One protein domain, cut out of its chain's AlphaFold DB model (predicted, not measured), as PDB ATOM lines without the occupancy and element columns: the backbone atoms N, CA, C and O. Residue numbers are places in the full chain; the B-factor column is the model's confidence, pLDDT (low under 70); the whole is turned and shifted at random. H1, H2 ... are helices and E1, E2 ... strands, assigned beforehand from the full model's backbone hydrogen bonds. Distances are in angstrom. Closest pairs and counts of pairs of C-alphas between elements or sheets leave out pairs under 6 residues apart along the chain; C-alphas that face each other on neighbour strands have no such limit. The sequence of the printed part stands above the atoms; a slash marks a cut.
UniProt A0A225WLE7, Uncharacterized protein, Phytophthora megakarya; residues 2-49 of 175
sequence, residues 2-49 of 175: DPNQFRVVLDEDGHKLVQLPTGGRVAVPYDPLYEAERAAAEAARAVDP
ATOM      1  N   ASP A   2     266.488 227.302 228.407       56.62
ATOM      2  CA  ASP A   2     267.654 226.950 229.215       56.62
ATOM      3  C   ASP A   2     267.189 226.443 230.589       56.62
ATOM      4  O   ASP A   2     266.570 227.202 231.337       56.62
ATOM      5  N   PRO A   3     267.465 225.177 230.954       63.41
ATOM      6  CA  PRO A   3     266.956 224.576 232.191       63.41
ATOM      7  C   PRO A   3     267.572 225.173 233.470       63.41
ATOM      8  O   PRO A   3     267.240 224.743 234.568       63.41
ATOM      9  N   ASN A   4     268.461 226.163 233.338       62.47
ATOM     10  CA  ASN A   4     269.210 226.779 234.431       62.47
ATOM     11  C   ASN A   4     268.874 228.271 234.637       62.47
ATOM     12  O   ASN A   4     269.658 229.016 235.223       62.47
ATOM     13  N   GLN A   5     267.742 228.745 234.106       68.94
ATOM     14  CA  GLN A   5     267.337 230.141 234.259       68.94
ATOM     15  C   GLN A   5     266.631 230.359 235.605       68.94
ATOM     16  O   GLN A   5     265.452 230.050 235.771       68.94
ATOM     17  N   PHE A   6     267.360 230.918 236.569       73.94
ATOM     18  CA  PHE A   6     266.804 231.385 237.838       73.94
ATOM     19  C   PHE A   6     266.031 232.690 237.630       73.94
ATOM     20  O   PHE A   6     266.510 233.604 236.954       73.94
ATOM     21  N   ARG A   7     264.840 232.798 238.225       80.56
ATOM     22  CA  ARG A   7     264.012 234.010 238.142       80.56
ATOM     23  C   ARG A   7     264.072 234.770 239.459       80.56
ATOM     24  O   ARG A   7     263.774 234.200 240.503       80.56
ATOM     25  N   VAL A   8     264.415 236.054 239.404       83.38
ATOM     26  CA  VAL A   8     264.338 236.942 240.571       83.38
ATOM     27  C   VAL A   8     262.902 237.450 240.707       83.38
ATOM     28  O   VAL A   8     262.345 237.992 239.751       83.38
ATOM     29  N   VAL A   9     262.303 237.252 241.878       82.25
ATOM     30  CA  VAL A   9     260.956 237.705 242.254       82.25
ATOM     31  C   VAL A   9     261.081 238.560 243.516       82.25
ATOM     32  O   VAL A   9     262.017 238.387 244.291       82.25
ATOM     33  N   LEU A  10     260.181 239.518 243.693       80.69
ATOM     34  CA  LEU A  10     260.097 240.335 244.901       80.69
ATOM     35  C   LEU A  10     258.928 239.821 245.746       80.69
ATOM     36  O   LEU A  10     257.853 239.585 245.191       80.69
ATOM     37  N   ASP A  11     259.145 239.636 247.044       77.44
ATOM     38  CA  ASP A  11     258.067 239.342 247.994       77.44
ATOM     39  C   ASP A  11     257.223 240.579 248.313       77.44
ATOM     40  O   ASP A  11     257.579 241.703 247.958       77.44
ATOM     41  N   GLU A  12     256.114 240.366 249.025       79.56
ATOM     42  CA  GLU A  12     255.227 241.421 249.538       79.56
ATOM     43  C   GLU A  12     255.973 242.408 250.456       79.56
ATOM     44  O   GLU A  12     255.689 243.603 250.442       79.56
ATOM     45  N   ASP A  13     257.002 241.927 251.159       77.81
ATOM     46  CA  ASP A  13     257.909 242.729 251.990       77.81
ATOM     47  C   ASP A  13     259.064 243.381 251.194       77.81
ATOM     48  O   ASP A  13     259.924 244.049 251.763       77.81
ATOM     49  N   GLY A  14     259.128 243.177 249.872       74.62
ATOM     50  CA  GLY A  14     260.148 243.756 248.989       74.62
ATOM     51  C   GLY A  14     261.494 243.018 248.959       74.62
ATOM     52  O   GLY A  14     262.424 243.461 248.277       74.62
ATOM     53  N   HIS A  15     261.618 241.882 249.648       76.75
ATOM     54  CA  HIS A  15     262.830 241.062 249.620       76.75
ATOM     55  C   HIS A  15     263.021 240.376 248.261       76.75
ATOM     56  O   HIS A  15     262.071 239.904 247.636       76.75
ATOM     57  N   LYS A  16     264.276 240.305 247.795       81.69
ATOM     58  CA  LYS A  16     264.629 239.595 246.559       81.69
ATOM     59  C   LYS A  16     264.678 238.088 246.824       81.69
ATOM     60  O   LYS A  16     265.590 237.602 247.496       81.69
ATOM     61  N   LEU A  17     263.742 237.353 246.233       83.38
ATOM     62  CA  LEU A  17     263.751 235.896 246.174       83.38
ATOM     63  C   LEU A  17     264.278 235.399 244.834       83.38
ATOM     64  O   LEU A  17     263.921 235.906 243.769       83.38
ATOM     65  N   VAL A  18     265.065 234.331 244.879       86.44
ATOM     66  CA  VAL A  18     265.460 233.574 243.692       86.44
ATOM     67  C   VAL A  18     264.586 232.324 243.604       86.44
ATOM     68  O   VAL A  18     264.582 231.488 244.509       86.44
ATOM     69  N   GLN A  19     263.828 232.196 242.514       85.12
ATOM     70  CA  GLN A  19     263.037 231.012 242.190       85.12
ATOM     71  C   GLN A  19     263.945 229.986 241.501       85.12
ATOM     72  O   GLN A  19     264.463 230.235 240.407       85.12
ATOM     73  N   LEU A  20     264.135 228.834 242.147       81.12
ATOM     74  CA  LEU A  20     264.891 227.718 241.594       81.12
ATOM     75  C   LEU A  20     264.061 226.976 240.534       81.12
ATOM     76  O   LEU A  20     262.831 226.928 240.643       81.12
ATOM     77  N   PRO A  21     264.715 226.318 239.558       76.62
ATOM     78  CA  PRO A  21     264.037 225.471 238.574       76.62
ATOM     79  C   PRO A  21     263.275 224.297 239.216       76.62
ATOM     80  O   PRO A  21     262.353 223.758 238.615       76.62
ATOM     81  N   THR A  22     263.609 223.933 240.459       80.62
ATOM     82  CA  THR A  22     262.928 222.911 241.271       80.62
ATOM     83  C   THR A  22     261.673 223.422 241.992       80.62
ATOM     84  O   THR A  22     261.070 222.685 242.767       80.62
ATOM     85  N   GLY A  23     261.265 224.677 241.767       77.69
ATOM     86  CA  GLY A  23     260.049 225.264 242.342       77.69
ATOM     87  C   GLY A  23     260.205 225.836 243.758       77.69
ATOM     88  O   GLY A  23     259.310 226.534 244.231       77.69
ATOM     89  N   GLY A  24     261.353 225.632 244.410       82.00
ATOM     90  CA  GLY A  24     261.686 226.287 245.679       82.00
ATOM     91  C   GLY A  24     262.046 227.767 245.505       82.00
ATOM     92  O   GLY A  24     262.577 228.161 244.463       82.00
ATOM     93  N   ARG A  25     261.777 228.584 246.528       83.62
ATOM     94  CA  ARG A  25     262.211 229.987 246.598       83.62
ATOM     95  C   ARG A  25     263.195 230.171 247.746       83.62
ATOM     96  O   ARG A  25     262.959 229.653 248.833       83.62
ATOM     97  N   VAL A  26     264.279 230.899 247.500       82.38
ATOM     98  CA  VAL A  26     265.313 231.192 248.501       82.38
ATOM     99  C   VAL A  26     265.535 232.699 248.559       82.38
ATOM    100  O   VAL A  26     265.688 233.337 247.515       82.38
ATOM    101  N   ALA A  27     265.539 233.262 249.767       79.25
ATOM    102  CA  ALA A  27     265.855 234.668 249.981       79.25
ATOM    103  C   ALA A  27     267.366 234.880 249.891       79.25
ATOM    104  O   ALA A  27     268.135 234.108 250.465       79.25
ATOM    105  N   VAL A  28     267.790 235.921 249.178       77.81
ATOM    106  CA  VAL A  28     269.192 236.348 249.207       77.81
ATOM    107  C   VAL A  28     269.404 237.119 250.511       77.81
ATOM    108  O   VAL A  28     268.733 238.135 250.702       77.81
ATOM    109  N   PRO A  29     270.290 236.666 251.419       74.19
ATOM    110  CA  PRO A  29     270.591 237.410 252.634       74.19
ATOM    111  C   PRO A  29     271.094 238.809 252.277       74.19
ATOM    112  O   PRO A  29     272.002 238.955 251.458       74.19
ATOM    113  N   TYR A  30     270.490 239.835 252.874       73.44
ATOM    114  CA  TYR A  30     271.007 241.192 252.778       73.44
ATOM    115  C   TYR A  30     272.317 241.265 253.562       73.44
ATOM    116  O   TYR A  30     272.311 241.103 254.782       73.44
ATOM    117  N   ASP A  31     273.425 241.488 252.858       82.00
ATOM    118  CA  ASP A  31     274.723 241.764 253.465       82.00
ATOM    119  C   ASP A  31     275.003 243.278 253.385       82.00
ATOM    120  O   ASP A  31     275.293 243.794 252.297       82.00
ATOM    121  N   PRO A  32     274.919 244.012 254.511       81.56
ATOM    122  CA  PRO A  32     275.185 245.448 254.549       81.56
ATOM    123  C   PRO A  32     276.587 245.820 254.047       81.56
ATOM    124  O   PRO A  32     276.775 246.921 253.530       81.56
ATOM    125  N   LEU A  33     277.573 244.927 254.191       82.88
ATOM    126  CA  LEU A  33     278.946 245.191 253.762       82.88
ATOM    127  C   LEU A  33     279.061 245.174 252.236       82.88
ATOM    128  O   LEU A  33     279.717 246.045 251.666       82.88
ATOM    129  N   TYR A  34     278.367 244.248 251.572       82.50
ATOM    130  CA  TYR A  34     278.356 244.151 250.112       82.50
ATOM    131  C   TYR A  34     277.727 245.387 249.457       82.50
ATOM    132  O   TYR A  34     278.225 245.906 248.455       82.50
ATOM    133  N   GLU A  35     276.638 245.904 250.030       83.31
ATOM    134  CA  GLU A  35     276.037 247.138 249.528       83.31
ATOM    135  C   GLU A  35     276.898 248.369 249.799       83.31
ATOM    136  O   GLU A  35     277.015 249.218 248.915       83.31
ATOM    137  N   ALA A  36     277.543 248.446 250.966       82.06
ATOM    138  CA  ALA A  36     278.481 249.518 251.278       82.06
ATOM    139  C   ALA A  36     279.684 249.519 250.318       82.06
ATOM    140  O   ALA A  36     280.065 250.577 249.820       82.06
ATOM    141  N   GLU A  37     280.242 248.349 249.999       85.75
ATOM    142  CA  GLU A  37     281.336 248.204 249.030       85.75
ATOM    143  C   GLU A  37     280.899 248.622 247.619       85.75
ATOM    144  O   GLU A  37     281.594 249.391 246.946       85.75
ATOM    145  N   ARG A  38     279.704 248.199 247.189       85.75
ATOM    146  CA  ARG A  38     279.114 248.618 245.910       85.75
ATOM    147  C   ARG A  38     278.891 250.132 245.851       85.75
ATOM    148  O   ARG A  38     279.280 250.757 244.867       85.75
ATOM    149  N   ALA A  39     278.317 250.722 246.896       83.44
ATOM    150  CA  ALA A  39     278.079 252.160 246.983       83.44
ATOM    151  C   ALA A  39     279.396 252.957 247.005       83.44
ATOM    152  O   ALA A  39     279.510 253.977 246.328       83.44
ATOM    153  N   ALA A  40     280.418 252.474 247.719       82.31
ATOM    154  CA  ALA A  40     281.750 253.071 247.720       82.31
ATOM    155  C   ALA A  40     282.404 253.012 246.330       82.31
ATOM    156  O   ALA A  40     282.994 253.997 245.886       82.31
ATOM    157  N   ALA A  41     282.256 251.898 245.607       81.50
ATOM    158  CA  ALA A  41     282.741 251.766 244.235       81.50
ATOM    159  C   ALA A  41     281.999 252.698 243.260       81.50
ATOM    160  O   ALA A  41     282.621 253.304 242.386       81.50
ATOM    161  N   GLU A  42     280.683 252.857 243.407       82.31
ATOM    162  CA  GLU A  42     279.887 253.818 242.633       82.31
ATOM    163  C   GLU A  42     280.292 255.267 242.938       82.31
ATOM    164  O   GLU A  42     280.495 256.057 242.013       82.31
ATOM    165  N   ALA A  43     280.504 255.604 244.212       80.81
ATOM    166  CA  ALA A  43     280.998 256.911 244.629       80.81
ATOM    167  C   ALA A  43     282.408 257.190 244.082       80.81
ATOM    168  O   ALA A  43     282.653 258.269 243.546       80.81
ATOM    169  N   ALA A  44     283.320 256.214 244.125       76.19
ATOM    170  CA  ALA A  44     284.654 256.338 243.539       76.19
ATOM    171  C   ALA A  44     284.590 256.597 242.023       76.19
ATOM    172  O   ALA A  44     285.281 257.476 241.509       76.19
ATOM    173  N   ARG A  45     283.691 255.904 241.310       73.19
ATOM    174  CA  ARG A  45     283.430 256.146 239.880       73.19
ATOM    175  C   ARG A  45     282.844 257.529 239.601       73.19
ATOM    176  O   ARG A  45     283.084 258.059 238.522       73.19
ATOM    177  N   ALA A  46     282.085 258.099 240.535       71.50
ATOM    178  CA  ALA A  46     281.551 259.454 240.417       71.50
ATOM    179  C   ALA A  46     282.616 260.537 240.681       71.50
ATOM    180  O   ALA A  46     282.573 261.599 240.063       71.50
ATOM    181  N   VAL A  47     283.574 260.272 241.576       68.12
ATOM    182  CA  VAL A  47     284.695 261.182 241.873       68.12
ATOM    183  C   VAL A  47     285.703 261.213 240.728       68.12
ATOM    184  O   VAL A  47     286.295 262.254 240.447       68.12
ATOM    185  N   ASP A  48     285.885 260.092 240.036       64.75
ATOM    186  CA  ASP A  48     286.727 260.025 238.859       64.75
ATOM    187  C   ASP A  48     286.073 260.771 237.679       64.75
ATOM    188  O   ASP A  48     285.117 260.254 237.097       64.75
ATOM    189  N   PRO A  49     286.583 261.946 237.234       65.44
ATOM    190  CA  PRO A  49     286.016 262.603 236.067       65.44
ATOM    191  C   PRO A  49     286.015 261.643 234.869       65.44
ATOM    192  O   PRO A  49     286.994 260.901 234.689       65.44
TER     193      PRO A  49
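What this domain is: This is residues 2 to 49 of the 175 residues of an uncharacterized protein of Phytophthora megakarya (UniProt A0A225WLE7). A small three-stranded sheet at one end and a single helix sticking out from it on a thin link: residues 31 to 49, with H1, stand free and make much of the length. The 48 printed residues hold E1, E2, E3 and H1 in that order, a mixed class; the sheet, E1 - E2 - E3, is antiparallel. The whole is extended, with a radius of gyration of the C-alphas of 15.3 A and spans of 45 by 28 by 16 A.

How they stand to each other: E1, residues 7 to 10, and E2, residues 16 to 19, form a hairpin at 143 degrees, with N 9 and O 17 2.8 A apart, within hydrogen-bond range. E2 and E3, residues 25 to 27, form another at 152 degrees, with N 18 and O 26 at 2.9 A. The three strands are a meander, each the antiparallel neighbour of the one before. H1, residues 32 to 47, is not on the sheet, with 0 pairs of C-alphas within 10 A; every O i to N i+4 pair in it is within hydrogen-bond range.

Where its parts are: E1 begins at C-alpha 7 (264.012, 234.010, 238.142). H1 is 22.3 A long and ends at C-alpha 47 (284.695, 261.182, 241.873).

The domain as a whole: The farthest C-alphas, of Thr 22 and Pro 49, are 46.2 A apart. The printed part has no cut, and its three links are tight. The pLDDT is under 70 at residues 2 to 5 and 47 to 49.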